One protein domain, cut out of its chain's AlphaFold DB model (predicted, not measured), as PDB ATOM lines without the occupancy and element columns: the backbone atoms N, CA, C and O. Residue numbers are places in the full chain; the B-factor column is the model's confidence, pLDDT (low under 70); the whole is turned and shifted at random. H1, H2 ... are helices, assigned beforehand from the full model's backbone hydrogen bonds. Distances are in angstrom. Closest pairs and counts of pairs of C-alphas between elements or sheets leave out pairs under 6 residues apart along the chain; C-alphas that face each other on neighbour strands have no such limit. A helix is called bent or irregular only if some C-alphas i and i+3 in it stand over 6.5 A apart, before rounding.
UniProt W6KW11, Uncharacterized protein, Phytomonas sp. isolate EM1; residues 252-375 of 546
ATOM      1  N   LEU A 252     -50.253  17.054  43.786       47.84
ATOM      2  CA  LEU A 252     -49.796  17.675  42.538       47.84
ATOM      3  C   LEU A 252     -49.189  19.076  42.727       47.84
ATOM      4  O   LEU A 252     -48.454  19.514  41.845       47.84
ATOM      5  N   ASP A 253     -49.432  19.771  43.846       47.12
ATOM      6  CA  ASP A 253     -48.700  21.014  44.160       47.12
ATOM      7  C   ASP A 253     -47.301  20.683  44.735       47.12
ATOM      8  O   ASP A 253     -46.349  21.431  44.501       47.12
ATOM      9  N   SER A 254     -47.121  19.512  45.371       54.69
ATOM     10  CA  SER A 254     -45.802  18.981  45.765       54.69
ATOM     11  C   SER A 254     -45.010  18.367  44.597       54.69
ATOM     12  O   SER A 254     -43.819  18.655  44.461       54.69
ATOM     13  N   ALA A 255     -45.653  17.595  43.711       62.56
ATOM     14  CA  ALA A 255     -45.007  16.955  42.557       62.56
ATOM     15  C   ALA A 255     -44.230  17.944  41.661       62.56
ATOM     16  O   ALA A 255     -44.649  19.088  41.454       62.56
ATOM     17  N   SER A 256     -43.095  17.519  41.098       76.06
ATOM     18  CA  SER A 256     -42.281  18.386  40.237       76.06
ATOM     19  C   SER A 256     -42.991  18.723  38.920       76.06
ATOM     20  O   SER A 256     -43.773  17.934  38.377       76.06
ATOM     21  N   THR A 257     -42.688  19.892  38.351       81.06
ATOM     22  CA  THR A 257     -43.192  20.274  37.025       81.06
ATOM     23  C   THR A 257     -42.675  19.358  35.918       81.06
ATOM     24  O   THR A 257     -43.393  19.172  34.937       81.06
ATOM     25  N   SER A 258     -41.504  18.729  36.077       81.25
ATOM     26  CA  SER A 258     -41.010  17.677  35.174       81.25
ATOM     27  C   SER A 258     -41.857  16.401  35.236       81.25
ATOM     28  O   SER A 258     -42.303  15.928  34.195       81.25
ATOM     29  N   PHE A 259     -42.177  15.896  36.432       82.69
ATOM     30  CA  PHE A 259     -43.028  14.713  36.599       82.69
ATOM     31  C   PHE A 259     -44.438  14.944  36.039       82.69
ATOM     32  O   PHE A 259     -44.981  14.095  35.332       82.69
ATOM     33  N   MET A 260     -45.024  16.122  36.289       85.62
ATOM     34  CA  MET A 260     -46.315  16.476  35.692       85.62
ATOM     35  C   MET A 260     -46.243  16.585  34.163       85.62
ATOM     36  O   MET A 260     -47.144  16.088  33.489       85.62
ATOM     37  N   GLN A 261     -45.181  17.176  33.601       88.12
ATOM     38  CA  GLN A 261     -44.961  17.201  32.150       88.12
ATOM     39  C   GLN A 261     -44.885  15.796  31.563       88.12
ATOM     40  O   GLN A 261     -45.549  15.533  30.569       88.12
ATOM     41  N   GLU A 262     -44.106  14.899  32.165       87.81
ATOM     42  CA  GLU A 262     -43.906  13.541  31.656       87.81
ATOM     43  C   GLU A 262     -45.185  12.708  31.766       87.81
ATOM     44  O   GLU A 262     -45.574  12.069  30.791       87.81
ATOM     45  N   LYS A 263     -45.932  12.822  32.870       86.81
ATOM     46  CA  LYS A 263     -47.246  12.181  33.025       86.81
ATOM     47  C   LYS A 263     -48.267  12.656  31.981       86.81
ATOM     48  O   LYS A 263     -48.981  11.837  31.406       86.81
ATOM     49  N   ILE A 264     -48.335  13.964  31.714       89.50
ATOM     50  CA  ILE A 264     -49.225  14.531  30.685       89.50
ATOM     51  C   ILE A 264     -48.742  14.136  29.278       89.50
ATOM     52  O   ILE A 264     -49.556  13.783  28.427       89.50
ATOM     53  N   LEU A 265     -47.430  14.160  29.027       88.88
ATOM     54  CA  LEU A 265     -46.817  13.807  27.744       88.88
ATOM     55  C   LEU A 265     -47.038  12.332  27.391       88.88
ATOM     56  O   LEU A 265     -47.409  12.050  26.255       88.88
ATOM     57  N   SER A 266     -46.865  11.404  28.336       86.88
ATOM     58  CA  SER A 266     -47.128   9.977  28.107       86.88
ATOM     59  C   SER A 266     -48.589   9.726  27.741       86.88
ATOM     60  O   SER A 266     -48.863   9.048  26.751       86.88
ATOM     61  N   ALA A 267     -49.522  10.343  28.469       87.06
ATOM     62  CA  ALA A 267     -50.953  10.141  28.266       87.06
ATOM     63  C   ALA A 267     -51.548  10.914  27.065       87.06
ATOM     64  O   ALA A 267     -52.630  10.563  26.593       87.06
ATOM     65  N   LEU A 268     -50.855  11.930  26.525       86.81
ATOM     66  CA  LEU A 268     -51.264  12.650  25.304       86.81
ATOM     67  C   LEU A 268     -50.469  12.280  24.040       86.81
ATOM     68  O   LEU A 268     -50.982  12.506  22.950       86.81
ATOM     69  N   ALA A 269     -49.239  11.764  24.148       83.38
ATOM     70  CA  ALA A 269     -48.333  11.559  23.005       83.38
ATOM     71  C   ALA A 269     -47.239  10.482  23.225       83.38
ATOM     72  O   ALA A 269     -46.201  10.503  22.550       83.38
ATOM     73  N   GLY A 270     -47.417   9.573  24.188       80.50
ATOM     74  CA  GLY A 270     -46.473   8.492  24.491       80.50
ATOM     75  C   GLY A 270     -47.107   7.100  24.447       80.50
ATOM     76  O   GLY A 270     -48.087   6.859  23.746       80.50
ATOM     77  N   VAL A 271     -46.534   6.165  25.208       74.62
ATOM     78  CA  VAL A 271     -46.971   4.757  25.222       74.62
ATOM     79  C   VAL A 271     -48.392   4.616  25.785       74.62
ATOM     80  O   VAL A 271     -49.225   3.919  25.201       74.62
ATOM     81  N   ASP A 272     -48.691   5.364  26.848       78.69
ATOM     82  CA  ASP A 272     -49.969   5.364  27.578       78.69
ATOM     83  C   ASP A 272     -51.012   6.323  26.972       78.69
ATOM     84  O   ASP A 272     -51.941   6.770  27.643       78.69
ATOM     85  N   MET A 273     -50.836   6.692  25.701       82.12
ATOM     86  CA  MET A 273     -51.654   7.683  25.005       82.12
ATOM     87  C   MET A 273     -53.134   7.296  24.970       82.12
ATOM     88  O   MET A 273     -53.498   6.292  24.344       82.12
ATOM     89  N   ILE A 274     -53.970   8.160  25.549       81.25
ATOM     90  CA  ILE A 274     -55.428   8.012  25.607       81.25
ATOM     91  C   ILE A 274     -56.009   7.828  24.200       81.25
ATOM     92  O   ILE A 274     -55.718   8.605  23.281       81.25
ATOM     93  N   ARG A 275     -56.858   6.811  24.044       78.44
ATOM     94  CA  ARG A 275     -57.614   6.520  22.822       78.44
ATOM     95  C   ARG A 275     -58.891   7.344  22.791       78.44
ATOM     96  O   ARG A 275     -59.789   7.138  23.596       78.44
ATOM     97  N   LEU A 276     -59.003   8.270  21.846       80.81
ATOM     98  CA  LEU A 276     -60.242   9.019  21.628       80.81
ATOM     99  C   LEU A 276     -60.974   8.459  20.400       80.81
ATOM    100  O   LEU A 276     -60.312   8.200  19.395       80.81
ATOM    101  N   PRO A 277     -62.310   8.289  20.448       76.81
ATOM    102  CA  PRO A 277     -63.224   8.752  21.503       76.81
ATOM    103  C   PRO A 277     -63.380   7.810  22.717       76.81
ATOM    104  O   PRO A 277     -63.931   8.238  23.726       76.81
ATOM    105  N   GLU A 278     -62.905   6.562  22.639       79.19
ATOM    106  CA  GLU A 278     -63.188   5.463  23.591       79.19
ATOM    107  C   GLU A 278     -62.957   5.816  25.076       79.19
ATOM    108  O   GLU A 278     -63.791   5.538  25.936       79.19
ATOM    109  N   GLU A 279     -61.833   6.461  25.381       80.56
ATOM    110  CA  GLU A 279     -61.340   6.740  26.733       80.56
ATOM    111  C   GLU A 279     -61.559   8.214  27.148       80.56
ATOM    112  O   GLU A 279     -60.896   8.714  28.059       80.56
ATOM    113  N   ALA A 280     -62.491   8.935  26.505       78.81
ATOM    114  CA  ALA A 280     -62.705  10.380  26.698       78.81
ATOM    115  C   ALA A 280     -62.863  10.816  28.172       78.81
ATOM    116  O   ALA A 280     -62.391  11.888  28.549       78.81
ATOM    117  N   ASN A 281     -63.434   9.964  29.030       77.94
ATOM    118  CA  ASN A 281     -63.578  10.207  30.473       77.94
ATOM    119  C   ASN A 281     -62.239  10.475  31.197       77.94
ATOM    120  O   ASN A 281     -62.214  11.155  32.223       77.94
ATOM    121  N   LEU A 282     -61.114   9.972  30.673       79.06
ATOM    122  CA  LEU A 282     -59.781  10.202  31.240       79.06
ATOM    123  C   LEU A 282     -59.238  11.615  30.936       79.06
ATOM    124  O   LEU A 282     -58.369  12.109  31.664       79.06
ATOM    125  N   LEU A 283     -59.775  12.309  29.921       80.19
ATOM    126  CA  LEU A 283     -59.343  13.663  29.554       80.19
ATOM    127  C   LEU A 283     -59.586  14.686  30.665       80.19
ATOM    128  O   LEU A 283     -58.732  15.546  30.873       80.19
ATOM    129  N   ASP A 284     -60.686  14.605  31.418       77.75
ATOM    130  CA  ASP A 284     -60.951  15.556  32.511       77.75
ATOM    131  C   ASP A 284     -59.970  15.385  33.691       77.75
ATOM    132  O   ASP A 284     -59.672  16.350  34.405       77.75
ATOM    133  N   GLY A 285     -59.391  14.189  33.862       80.62
ATOM    134  CA  GLY A 285     -58.272  13.949  34.778       80.62
ATOM    135  C   GLY A 285     -56.986  14.648  34.321       80.62
ATOM    136  O   GLY A 285     -56.339  15.351  35.108       80.62
ATOM    137  N   ILE A 286     -56.646  14.532  33.031       86.56
ATOM    138  CA  ILE A 286     -55.527  15.279  32.435       86.56
ATOM    139  C   ILE A 286     -55.772  16.783  32.523       86.56
ATOM    140  O   ILE A 286     -54.886  17.507  32.955       86.56
ATOM    141  N   ARG A 287     -56.967  17.265  32.175       86.50
ATOM    142  CA  ARG A 287     -57.329  18.690  32.155       86.50
ATOM    143  C   ARG A 287     -57.077  19.375  33.499       86.50
ATOM    144  O   ARG A 287     -56.511  20.466  33.522       86.50
ATOM    145  N   LYS A 288     -57.437  18.726  34.614       85.69
ATOM    146  CA  LYS A 288     -57.121  19.201  35.975       85.69
ATOM    147  C   LYS A 288     -55.606  19.250  36.210       85.69
ATOM    148  O   LYS A 288     -55.075  20.316  36.522       85.69
ATOM    149  N   THR A 289     -54.920  18.134  35.958       85.38
ATOM    150  CA  THR A 289     -53.460  17.990  36.131       85.38
ATOM    151  C   THR A 289     -52.685  19.030  35.309       85.38
ATOM    152  O   THR A 289     -51.751  19.654  35.799       85.38
ATOM    153  N   LEU A 290     -53.116  19.283  34.073       89.38
ATOM    154  CA  LEU A 290     -52.531  20.237  33.136       89.38
ATOM    155  C   LEU A 290     -52.748  21.684  33.590       89.38
ATOM    156  O   LEU A 290     -51.813  22.483  33.550       89.38
ATOM    157  N   GLN A 291     -53.938  22.026  34.092       90.06
ATOM    158  CA  GLN A 291     -54.181  23.340  34.697       90.06
ATOM    159  C   GLN A 291     -53.354  23.564  35.971       90.06
ATOM    160  O   GLN A 291     -52.961  24.699  36.241       90.06
ATOM    161  N   GLN A 292     -53.073  22.517  36.754       87.50
ATOM    162  CA  GLN A 292     -52.187  22.592  37.921       87.50
ATOM    163  C   GLN A 292     -50.721  22.762  37.496       87.50
ATOM    164  O   GLN A 292     -50.079  23.722  37.919       87.50
ATOM    165  N   ALA A 293     -50.232  21.930  36.573       89.44
ATOM    166  CA  ALA A 293     -48.890  22.030  36.001       89.44
ATOM    167  C   ALA A 293     -48.626  23.419  35.396       89.44
ATOM    168  O   ALA A 293     -47.601  24.034  35.687       89.44
ATOM    169  N   LYS A 294     -49.582  23.961  34.626       91.56
ATOM    170  CA  LYS A 294     -49.501  25.305  34.031       91.56
ATOM    171  C   LYS A 294     -49.451  26.405  35.092       91.56
ATOM    172  O   LYS A 294     -48.669  27.340  34.954       91.56
ATOM    173  N   LYS A 295     -50.239  26.300  36.171       90.69
ATOM    174  CA  LYS A 295     -50.162  27.239  37.307       90.69
ATOM    175  C   LYS A 295     -48.805  27.166  38.006       90.69
ATOM    176  O   LYS A 295     -48.244  28.215  38.304       90.69
ATOM    177  N   LYS A 296     -48.270  25.963  38.243       88.38
ATOM    178  CA  LYS A 296     -46.984  25.773  38.928       88.38
ATOM    179  C   LYS A 296     -45.804  26.272  38.087       88.38
ATOM    180  O   LYS A 296     -45.061  27.118  38.567       88.38
ATOM    181  N   ALA A 297     -45.709  25.878  36.817       89.88
ATOM    182  CA  ALA A 297     -44.673  26.378  35.909       89.88
ATOM    183  C   ALA A 297     -44.761  27.900  35.678       89.88
ATOM    184  O   ALA A 297     -43.739  28.555  35.490       89.88
ATOM    185  N   HIS A 298     -45.960  28.492  35.747       91.12
ATOM    186  CA  HIS A 298     -46.103  29.948  35.699       91.12
ATOM    187  C   HIS A 298     -45.590  30.647  36.970       91.12
ATOM    188  O   HIS A 298     -45.014  31.724  36.843       91.12
ATOM    189  N   ARG A 299     -45.739  30.046  38.166       89.88
ATOM    190  CA  ARG A 299     -45.076  30.526  39.399       89.88
ATOM    191  C   ARG A 299     -43.555  30.433  39.244       89.88
ATOM    192  O   ARG A 299     -42.899  31.462  39.252       89.88
ATOM    193  N   GLU A 300     -43.032  29.242  38.936       88.81
ATOM    194  CA  GLU A 300     -41.590  28.985  38.752       88.81
ATOM    195  C   GLU A 300     -40.942  29.949  37.732       88.81
ATOM    196  O   GLU A 300     -39.799  30.376  37.899       88.81
ATOM    197  N   LEU A 301     -41.680  30.351  36.688       89.94
ATOM    198  CA  LEU A 301     -41.226  31.341  35.710       89.94
ATOM    199  C   LEU A 301     -41.318  32.802  36.202       89.94
ATOM    200  O   LEU A 301     -40.475  33.620  35.829       89.94
ATOM    201  N   GLN A 302     -42.313  33.150  37.026       90.12
ATOM    202  CA  GLN A 302     -42.384  34.453  37.708       90.12
ATOM    203  C   GLN A 302     -41.293  34.598  38.775       90.12
ATOM    204  O   GLN A 302     -40.755  35.691  38.951       90.12
ATOM    205  N   ASP A 303     -40.945  33.517  39.464       89.06
ATOM    206  CA  ASP A 303     -39.890  33.494  40.476       89.06
ATOM    207  C   ASP A 303     -38.526  33.719  39.803       89.06
ATOM    208  O   ASP A 303     -37.833  34.681  40.134       89.06
ATOM    209  N   LEU A 304     -38.220  32.987  38.723       88.94
ATOM    210  CA  LEU A 304     -37.036  33.238  37.885       88.94
ATOM    211  C   LEU A 304     -36.984  34.677  37.323       88.94
ATOM    212  O   LEU A 304     -35.912  35.279  37.221       88.94
ATOM    213  N   HIS A 305     -38.128  35.256  36.945       86.19
ATOM    214  CA  HIS A 305     -38.201  36.643  36.470       86.19
ATOM    215  C   HIS A 305     -37.804  37.654  37.566       86.19
ATOM    216  O   HIS A 305     -37.185  38.681  37.264       86.19
ATOM    217  N   GLN A 306     -38.139  37.358  38.827       88.06
ATOM    218  CA  GLN A 306     -37.755  38.148  39.999       88.06
ATOM    219  C   GLN A 306     -36.280  37.936  40.370       88.06
ATOM    220  O   GLN A 306     -35.572  38.921  40.566       88.06
ATOM    221  N   GLU A 307     -35.786  36.691  40.381       87.38
ATOM    222  CA  GLU A 307     -34.375  36.347  40.640       87.38
ATOM    223  C   GLU A 307     -33.413  37.027  39.656       87.38
ATOM    224  O   GLU A 307     -32.392  37.593  40.048       87.38
ATOM    225  N   LEU A 308     -33.756  37.021  38.363       85.56
ATOM    226  CA  LEU A 308     -33.000  37.717  37.319       85.56
ATOM    227  C   LEU A 308     -33.194  39.245  37.346       85.56
ATOM    228  O   LEU A 308     -32.575  39.958  36.553       85.56
ATOM    229  N   GLY A 309     -34.051  39.757  38.236       82.06
ATOM    230  CA  GLY A 309     -34.306  41.181  38.433       82.06
ATOM    231  C   GLY A 309     -34.926  41.881  37.224       82.06
ATOM    232  O   GLY A 309     -34.770  43.096  37.097       82.06
ATOM    233  N   MET A 310     -35.605  41.161  36.321       80.31
ATOM    234  CA  MET A 310     -35.973  41.685  34.991       80.31
ATOM    235  C   MET A 310     -37.029  42.804  35.022       80.31
ATOM    236  O   MET A 310     -37.133  43.581  34.073       80.31
ATOM    237  N   GLY A 311     -37.758  42.947  36.134       70.56
ATOM    238  CA  GLY A 311     -38.629  44.098  36.400       70.56
ATOM    239  C   GLY A 311     -37.889  45.394  36.778       70.56
ATOM    240  O   GLY A 311     -38.505  46.455  36.800       70.56
ATOM    241  N   ILE A 312     -36.582  45.325  37.072       71.00
ATOM    242  CA  ILE A 312     -35.751  46.444  37.559       71.00
ATOM    243  C   ILE A 312     -34.560  46.691  36.617       71.00
ATOM    244  O   ILE A 312     -34.289  47.828  36.229       71.00
ATOM    245  N   ARG A 313     -33.852  45.628  36.213       75.50
ATOM    246  CA  ARG A 313     -32.706  45.663  35.297       75.50
ATOM    247  C   ARG A 313     -33.097  45.104  33.930       75.50
ATOM    248  O   ARG A 313     -33.635  44.009  33.822       75.50
ATOM    249  N   ARG A 314     -32.699  45.802  32.863       76.81
ATOM    250  CA  ARG A 314     -32.659  45.217  31.516       76.81
ATOM    251  C   ARG A 314     -31.431  44.314  31.393       76.81
ATOM    252  O   ARG A 314     -30.307  44.774  31.600       76.81
ATOM    253  N   LEU A 315     -31.651  43.041  31.077       79.88
ATOM    254  CA  LEU A 315     -30.598  42.144  30.603       79.88
ATOM    255  C   LEU A 315     -30.248  42.482  29.148       79.88
ATOM    256  O   LEU A 315     -31.082  43.014  28.415       79.88
ATOM    257  N   SER A 316     -29.027  42.159  28.729       84.69
ATOM    258  CA  SER A 316     -28.675  42.102  27.305       84.69
ATOM    259  C   SER A 316     -29.288  40.862  26.637       84.69
ATOM    260  O   SER A 316     -29.557  39.864  27.306       84.69
ATOM    261  N   ASP A 317     -29.482  40.886  25.314       82.50
ATOM    262  CA  ASP A 317     -30.125  39.778  24.586       82.50
ATOM    263  C   ASP A 317     -29.372  38.443  24.735       82.50
ATOM    264  O   ASP A 317     -29.986  37.373  24.738       82.50
ATOM    265  N   THR A 318     -28.049  38.494  24.909       85.75
ATOM    266  CA  THR A 318     -27.190  37.329  25.164       85.75
ATOM    267  C   THR A 318     -27.350  36.792  26.588       85.75
ATOM    268  O   THR A 318     -27.492  35.581  26.760       85.75
ATOM    269  N   GLU A 319     -27.399  37.660  27.606       84.00
ATOM    270  CA  GLU A 319     -27.736  37.278  28.987       84.00
ATOM    271  C   GLU A 319     -29.151  36.683  29.070       84.00
ATOM    272  O   GLU A 319     -29.347  35.669  29.738       84.00
ATOM    273  N   LEU A 320     -30.119  37.270  28.360       86.00
ATOM    274  CA  LEU A 320     -31.511  36.820  28.314       86.00
ATOM    275  C   LEU A 320     -31.634  35.422  27.683       86.00
ATOM    276  O   LEU A 320     -32.266  34.535  28.260       86.00
ATOM    277  N   HIS A 321     -30.962  35.175  26.553       84.69
ATOM    278  CA  HIS A 321     -30.908  33.837  25.954       84.69
ATOM    279  C   HIS A 321     -30.192  32.817  26.844       84.69
ATOM    280  O   HIS A 321     -30.646  31.678  26.955       84.69
ATOM    281  N   ALA A 322     -29.083  33.201  27.483       85.44
ATOM    282  CA  ALA A 322     -28.291  32.292  28.305       85.44
ATOM    283  C   ALA A 322     -28.963  31.935  29.641       85.44
ATOM    284  O   ALA A 322     -28.853  30.791  30.074       85.44
ATOM    285  N   ARG A 323     -29.639  32.893  30.293       84.19
ATOM    286  CA  ARG A 323     -30.161  32.744  31.666       84.19
ATOM    287  C   ARG A 323     -31.673  32.553  31.758       84.19
ATOM    288  O   ARG A 323     -32.120  31.900  32.690       84.19
ATOM    289  N   TYR A 324     -32.454  33.098  30.821       88.06
ATOM    290  CA  TYR A 324     -33.919  33.024  30.861       88.06
ATOM    291  C   TYR A 324     -34.471  32.024  29.840       88.06
ATOM    292  O   TYR A 324     -35.086  31.037  30.237       88.06
ATOM    293  N   TYR A 325     -34.202  32.189  28.540       87.69
ATOM    294  CA  TYR A 325     -34.805  31.314  27.516       87.69
ATOM    295  C   TYR A 325     -34.284  29.868  27.535       87.69
ATOM    296  O   TYR A 325     -35.026  28.949  27.202       87.69
ATOM    297  N   LYS A 326     -33.036  29.643  27.969       87.56
ATOM    298  CA  LYS A 326     -32.473  28.296  28.197       87.56
ATOM    299  C   LYS A 326     -32.761  27.717  29.591       87.56
ATOM    300  O   LYS A 326     -32.260  26.643  29.912       87.56
ATOM    301  N   SER A 327     -33.524  28.417  30.430       89.56
ATOM    302  CA  SER A 327     -33.834  27.957  31.787       89.56
ATOM    303  C   SER A 327     -34.836  26.798  31.796       89.56
ATOM    304  O   SER A 327     -35.698  26.691  30.920       89.56
ATOM    305  N   ALA A 328     -34.769  25.957  32.833       88.12
ATOM    306  CA  ALA A 328     -35.751  24.893  33.027       88.12
ATOM    307  C   ALA A 328     -37.193  25.428  33.204       88.12
ATOM    308  O   ALA A 328     -38.071  24.880  32.539       88.12
ATOM    309  N   PRO A 329     -37.476  26.508  33.972       88.75
ATOM    310  CA  PRO A 329     -38.830  27.067  34.076       88.75
ATOM    311  C   PRO A 329     -39.404  27.596  32.751       88.75
ATOM    312  O   PRO A 329     -40.584  27.385  32.470       88.75
ATOM    313  N   PHE A 330     -38.593  28.241  31.900       91.00
ATOM    314  CA  PHE A 330     -39.076  28.736  30.602       91.00
ATOM    315  C   PHE A 330     -39.402  27.582  29.644       91.00
ATOM    316  O   PHE A 330     -40.475  27.565  29.038       91.00
ATOM    317  N   LEU A 331     -38.524  26.574  29.568       90.81
ATOM    318  CA  LEU A 331     -38.760  25.354  28.789       90.81
ATOM    319  C   LEU A 331     -39.967  24.560  29.319       90.81
ATOM    320  O   LEU A 331     -40.797  24.115  28.528       90.81
ATOM    321  N   ALA A 332     -40.115  24.440  30.641       90.19
ATOM    322  CA  ALA A 332     -41.258  23.797  31.286       90.19
ATOM    323  C   ALA A 332     -42.582  24.475  30.908       90.19
ATOM    324  O   ALA A 332     -43.528  23.807  30.485       90.19
ATOM    325  N   MET A 333     -42.645  25.808  31.001       93.56
ATOM    326  CA  MET A 333     -43.839  26.569  30.638       93.56
ATOM    327  C   MET A 333     -44.158  26.462  29.135       93.56
ATOM    328  O   MET A 333     -45.331  26.322  28.774       93.56
ATOM    329  N   ALA A 334     -43.143  26.451  28.263       93.88
ATOM    330  CA  ALA A 334     -43.316  26.241  26.823       93.88
ATOM    331  C   ALA A 334     -43.890  24.846  26.507       93.88
ATOM    332  O   ALA A 334     -44.878  24.725  25.777       93.88
ATOM    333  N   VAL A 335     -43.322  23.789  27.100       94.38
ATOM    334  CA  VAL A 335     -43.789  22.404  26.926       94.38
ATOM    335  C   VAL A 335     -45.219  22.240  27.445       94.38
ATOM    336  O   VAL A 335     -46.057  21.709  26.722       94.38
ATOM    337  N   ILE A 336     -45.542  22.746  28.640       94.38
ATOM    338  CA  ILE A 336     -46.896  22.638  29.215       94.38
ATOM    339  C   ILE A 336     -47.927  23.414  28.385       94.38
ATOM    340  O   ILE A 336     -49.012  22.897  28.129       94.38
ATOM    341  N   SER A 337     -47.585  24.612  27.902       94.75
ATOM    342  CA  SER A 337     -48.464  25.380  27.005       94.75
ATOM    343  C   SER A 337     -48.697  24.641  25.679       94.75
ATOM    344  O   SER A 337     -49.803  24.642  25.147       94.75
ATOM    345  N   THR A 338     -47.687  23.931  25.168       95.69
ATOM    346  CA  THR A 338     -47.832  23.129  23.941       95.69
ATOM    347  C   THR A 338     -48.618  21.832  24.173       95.69
ATOM    348  O   THR A 338     -49.394  21.428  23.310       95.69
ATOM    349  N   LEU A 339     -48.513  21.215  25.358       95.06
ATOM    350  CA  LEU A 339     -49.383  20.106  25.779       95.06
ATOM    351  C   LEU A 339     -50.850  20.550  25.917       95.06
ATOM    352  O   LEU A 339     -51.750  19.786  25.578       95.06
ATOM    353  N   GLU A 340     -51.108  21.790  26.348       94.19
ATOM    354  CA  GLU A 340     -52.455  22.383  26.367       94.19
ATOM    355  C   GLU A 340     -53.017  22.533  24.950       94.19
ATOM    356  O   GLU A 340     -54.136  22.098  24.681       94.19
ATOM    357  N   ALA A 341     -52.229  23.071  24.012       95.75
ATOM    358  CA  ALA A 341     -52.630  23.146  22.609       95.75
ATOM    359  C   ALA A 341     -52.888  21.755  22.005       95.75
ATOM    360  O   ALA A 341     -53.853  21.601  21.258       95.75
ATOM    361  N   LEU A 342     -52.095  20.732  22.356       94.56
ATOM    362  CA  LEU A 342     -52.315  19.354  21.900       94.56
ATOM    363  C   LEU A 342     -53.591  18.738  22.493       94.56
ATOM    364  O   LEU A 342     -54.355  18.106  21.767       94.56
ATOM    365  N   PHE A 343     -53.864  18.965  23.781       93.44
ATOM    366  CA  PHE A 343     -55.121  18.572  24.424       93.44
ATOM    367  C   PHE A 343     -56.334  19.194  23.711       93.44
ATOM    368  O   PHE A 343     -57.300  18.494  23.394       93.44
ATOM    369  N   LEU A 344     -56.269  20.494  23.399       93.62
ATOM    370  CA  LEU A 344     -57.322  21.195  22.659       93.62
ATOM    371  C   LEU A 344     -57.461  20.653  21.225       93.62
ATOM    372  O   LEU A 344     -58.580  20.413  20.772       93.62
ATOM    373  N   ALA A 345     -56.342  20.416  20.530       93.94
ATOM    374  CA  ALA A 345     -56.318  19.890  19.166       93.94
ATOM    375  C   ALA A 345     -56.940  18.491  19.075       93.94
ATOM    376  O   ALA A 345     -57.792  18.263  18.222       93.94
ATOM    377  N   ARG A 346     -56.583  17.578  19.988       90.62
ATOM    378  CA  ARG A 346     -57.144  16.217  20.060       90.62
ATOM    379  C   ARG A 346     -58.631  16.204  20.407       90.62
ATOM    380  O   ARG A 346     -59.392  15.442  19.814       90.62
ATOM    381  N   SER A 347     -59.060  17.085  21.312       90.50
ATOM    382  CA  SER A 347     -60.478  17.243  21.665       90.50
ATOM    383  C   SER A 347     -61.307  17.745  20.472       90.50
ATOM    384  O   SER A 347     -62.397  17.237  20.222       90.50
ATOM    385  N   TYR A 348     -60.777  18.686  19.683       91.94
ATOM    386  CA  TYR A 348     -61.371  19.113  18.409       91.94
ATOM    387  C   TYR A 348     -61.380  17.981  17.361       91.94
ATOM    388  O   TYR A 348     -62.411  17.719  16.733       91.94
ATOM    389  N   ALA A 349     -60.252  17.282  17.200       90.62
ATOM    390  CA  ALA A 349     -60.066  16.248  16.190       90.62
ATOM    391  C   ALA A 349     -61.007  15.052  16.380       90.62
ATOM    392  O   ALA A 349     -61.668  14.654  15.423       90.62
ATOM    393  N   ALA A 350     -61.091  14.506  17.597       86.75
ATOM    394  CA  ALA A 350     -61.832  13.277  17.877       86.75
ATOM    395  C   ALA A 350     -63.279  13.519  18.338       86.75
ATOM    396  O   ALA A 350     -64.192  12.873  17.829       86.75
ATOM    397  N   LEU A 351     -63.500  14.446  19.277       84.75
ATOM    398  CA  LEU A 351     -64.821  14.686  19.874       84.75
ATOM    399  C   LEU A 351     -65.572  15.765  19.077       84.75
ATOM    400  O   LEU A 351     -66.563  15.495  18.396       84.75
ATOM    401  N   GLY A 352     -65.004  16.971  19.010       82.75
ATOM    402  CA  GLY A 352     -65.590  18.145  18.347       82.75
ATOM    403  C   GLY A 352     -66.092  19.225  19.303       82.75
ATOM    404  O   GLY A 352     -66.483  20.291  18.842       82.75
ATOM    405  N   ASP A 353     -66.003  18.995  20.614       82.19
ATOM    406  CA  ASP A 353     -66.482  19.904  21.670       82.19
ATOM    407  C   ASP A 353     -65.752  21.261  21.712       82.19
ATOM    408  O   ASP A 353     -66.137  22.174  22.443       82.19
ATOM    409  N   ILE A 354     -64.657  21.399  20.956       88.25
ATOM    410  CA  ILE A 354     -63.783  22.572  20.949       88.25
ATOM    411  C   ILE A 354     -63.700  23.147  19.538       88.25
ATOM    412  O   ILE A 354     -63.298  22.468  18.596       88.25
ATOM    413  N   ALA A 355     -64.020  24.433  19.397       89.69
ATOM    414  CA  ALA A 355     -63.902  25.139  18.128       89.69
ATOM    415  C   ALA A 355     -62.439  25.224  17.654       89.69
ATOM    416  O   ALA A 355     -61.564  25.671  18.401       89.69
ATOM    417  N   LYS A 356     -62.201  24.900  16.373       92.19
ATOM    418  CA  LYS A 356     -60.905  24.999  15.665       92.19
ATOM    419  C   LYS A 356     -60.126  26.280  15.991       92.19
ATOM    420  O   LYS A 356     -58.918  26.247  16.212       92.19
ATOM    421  N   GLN A 357     -60.830  27.409  16.068       93.56
ATOM    422  CA  GLN A 357     -60.242  28.724  16.323       93.56
ATOM    423  C   GLN A 357     -59.502  28.817  17.671       93.56
ATOM    424  O   GLN A 357     -58.470  29.481  17.747       93.56
ATOM    425  N   ASN A 358     -59.958  28.100  18.704       92.44
ATOM    426  CA  ASN A 358     -59.293  28.063  20.010       92.44
ATOM    427  C   ASN A 358     -57.924  27.369  19.925       92.44
ATOM    428  O   ASN A 358     -56.961  27.815  20.545       92.44
ATOM    429  N   VAL A 359     -57.828  26.307  19.117       94.06
ATOM    430  CA  VAL A 359     -56.580  25.571  18.863       94.06
ATOM    431  C   VAL A 359     -55.597  26.443  18.072       94.06
ATOM    432  O   VAL A 359     -54.419  26.522  18.421       94.06
ATOM    433  N   ILE A 360     -56.087  27.167  17.058       94.00
ATOM    434  CA  ILE A 360     -55.288  28.127  16.275       94.00
ATOM    435  C   ILE A 360     -54.758  29.253  17.180       94.00
ATOM    436  O   ILE A 360     -53.565  29.555  17.128       94.00
ATOM    437  N   TRP A 361     -55.590  29.843  18.045       94.56
ATOM    438  CA  TRP A 361     -55.143  30.873  18.991       94.56
ATOM    439  C   TRP A 361     -54.113  30.348  19.999       94.56
ATOM    440  O   TRP A 361     -53.121  31.032  20.249       94.56
ATOM    441  N   ALA A 362     -54.294  29.133  20.531       93.69
ATOM    442  CA  ALA A 362     -53.314  28.504  21.416       93.69
ATOM    443  C   ALA A 362     -51.958  28.320  20.707       93.69
ATOM    444  O   ALA A 362     -50.929  28.757  21.222       93.69
ATOM    445  N   LYS A 363     -51.961  27.778  19.479       94.81
ATOM    446  CA  LYS A 363     -50.759  27.661  18.638       94.81
ATOM    447  C   LYS A 363     -50.082  29.018  18.405       94.81
ATOM    448  O   LYS A 363     -48.873  29.133  18.585       94.81
ATOM    449  N   GLN A 364     -50.844  30.046  18.026       94.81
ATOM    450  CA  GLN A 364     -50.314  31.387  17.745       94.81
ATOM    451  C   GLN A 364     -49.723  32.064  18.991       94.81
ATOM    452  O   GLN A 364     -48.687  32.717  18.891       94.81
ATOM    453  N   SER A 365     -50.341  31.880  20.164       93.12
ATOM    454  CA  SER A 365     -49.786  32.326  21.449       93.12
ATOM    455  C   SER A 365     -48.438  31.653  21.723       93.12
ATOM    456  O   SER A 365     -47.454  32.354  21.948       93.12
ATOM    457  N   ILE A 366     -48.342  30.325  21.570       93.94
ATOM    458  CA  ILE A 366     -47.078  29.587  21.750       93.94
ATOM    459  C   ILE A 366     -45.997  30.076  20.782       93.94
ATOM    460  O   ILE A 366     -44.878  30.359  21.203       93.94
ATOM    461  N   GLN A 367     -46.328  30.214  19.495       93.06
ATOM    462  CA  GLN A 367     -45.383  30.663  18.466       93.06
ATOM    463  C   GLN A 367     -44.856  32.086  18.707       93.06
ATOM    464  O   GLN A 367     -43.740  32.386  18.298       93.06
ATOM    465  N   ARG A 368     -45.632  32.942  19.382       93.50
ATOM    466  CA  ARG A 368     -45.262  34.321  19.734       93.50
ATOM    467  C   ARG A 368     -44.505  34.427  21.060       93.50
ATOM    468  O   ARG A 368     -43.609  35.251  21.187       93.50
ATOM    469  N   GLU A 369     -44.911  33.667  22.073       89.31
ATOM    470  CA  GLU A 369     -44.427  33.826  23.456       89.31
ATOM    471  C   GLU A 369     -43.244  32.902  23.777       89.31
ATOM    472  O   GLU A 369     -42.421  33.229  24.631       89.31
ATOM    473  N   PHE A 370     -43.118  31.793  23.045       92.88
ATOM    474  CA  PHE A 370     -42.035  30.818  23.175       92.88
ATOM    475  C   PHE A 370     -41.189  30.702  21.894       92.88
ATOM    476  O   PHE A 370     -40.504  29.698  21.703       92.88
ATOM    477  N   GLU A 371     -41.180  31.743  21.045       92.19
ATOM    478  CA  GLU A 371     -40.357  31.835  19.822       92.19
ATOM    479  C   GLU A 371     -38.901  31.340  20.018       92.19
ATOM    480  O   GLU A 371     -38.468  30.484  19.239       92.19
ATOM    481  N   PRO A 372     -38.163  31.734  21.085       89.00
ATOM    482  CA  PRO A 372     -36.769  31.318  21.286       89.00
ATOM    483  C   PRO A 372     -36.566  29.813  21.527       89.00
ATOM    484  O   PRO A 372     -35.434  29.335  21.466       89.00
ATOM    485  N   VAL A 373     -37.635  29.060  21.820       90.88
ATOM    486  CA  VAL A 373     -37.593  27.616  22.118       90.88
ATOM    487  C   VAL A 373     -38.472  26.770  21.191       90.88
ATOM    488  O   VAL A 373     -38.576  25.564  21.388       90.88
ATOM    489  N   LEU A 374     -39.001  27.333  20.095       89.06
ATOM    490  CA  LEU A 374     -39.585  26.541  18.993       89.06
ATOM    491  C   LEU A 374     -38.560  25.586  18.346       89.06
ATOM    492  O   LEU A 374     -38.920  24.611  17.685       89.06
ATOM    493  N   GLY A 375     -37.269  25.861  18.556       85.62
ATOM    494  CA  GLY A 375     -36.163  24.978  18.205       85.62
ATOM    495  C   GLY A 375     -36.009  23.744  19.104       85.62
ATOM    496  O   GLY A 375     -35.289  22.834  18.699       85.62
TER     497      GLY A 375
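What this domain is: This is residues 252 to 375 of the 546 residues of an uncharacterized protein of Phytomonas sp. isolate EM1 (UniProt W6KW11). The long helix H2 runs beside H4 and H1 in a three-helix bundle, up and down, each helix running against the one before it in the chain; H5 folds back along H4 as a fourth helix, away from H1 and H2. The short helix H3 sits at one end of the long axis, near the late residues of H2 and the early residues of H4. The printed part has 124 residues with five named helices, in the order H1, H2, H3, H4, H5, and no named strand; the class is all helix. The whole is compact, with a radius of gyration of the C-alphas of 15.9 A, and elongated, spanning 51 by 32 by 22 A.

How they stand to each other: H2, residues 280 to 307, touches H4, residues 328 to 351, at a shallow tilt of 24 degrees, opposite ways. Their closest C-alphas are those of Leu 301 and Pro 329, 5.2 A apart, and H4 touches H2 with residues 329 to 340 alone. H1, residues 257 to 269, touches H2 at residues 286 to 297 of H2 alone, with the closest C-alphas, Thr 257 and Ala 293, 6.0 A apart. This pair is a helical hairpin, opposite ways at a shallow tilt of 34.7 degrees, only just short of steep. H1 also touches H4, at residues 332 to 343 of H4 alone, the same way at a shallow tilt of 26 degrees; the closest C-alphas are those of Gln 261 and Ile 336, 6.5 A apart. H4 is the hub, touching three helices. The third is H5, residues 356 to 369, which forms a helical hairpin with H4, opposite ways at a shallow tilt of 13 degrees, the closest C-alphas being Ala 341 and Ala 362, 5.5 A apart. H5 is apart from H1 and from H2. H3, residues 317 to 325, is close to but not clearly touching H4, with the closest C-alphas, Tyr 324 and Phe 330, 6.7 A apart. In H1, H4 and H5 every O i to N i+4 pair is within hydrogen-bond range; in H2 22 of 24 are, and in H3 4 of 5.

Where its parts are: H2 is 40.9 A from first to last C-alpha, beginning at C-alpha 280, (-62.705, 10.380, 26.698). H4 measures 33.5 A, H5 20.3 A and H1 17.3 A, the last beginning at C-alpha 257, (-43.192, 20.274, 37.025). H3 has nine residues and is irregular, but only just: C-alphas 322 and 325 are 6.6 A apart. H5 ends at C-alpha 369, (-44.427, 33.826, 23.456).

The domain as a whole: The two C-alphas farthest apart, those of Glu 278 and Arg 313, are 51.8 A from each other. The printed part has no cut. The links H3 to H4 and H4 to H5 are tight, H1 to H2 and H2 to H3 are short, and no link is long. The mean pLDDT of the printed part is 86.1, with residues 252 to 255 under 70.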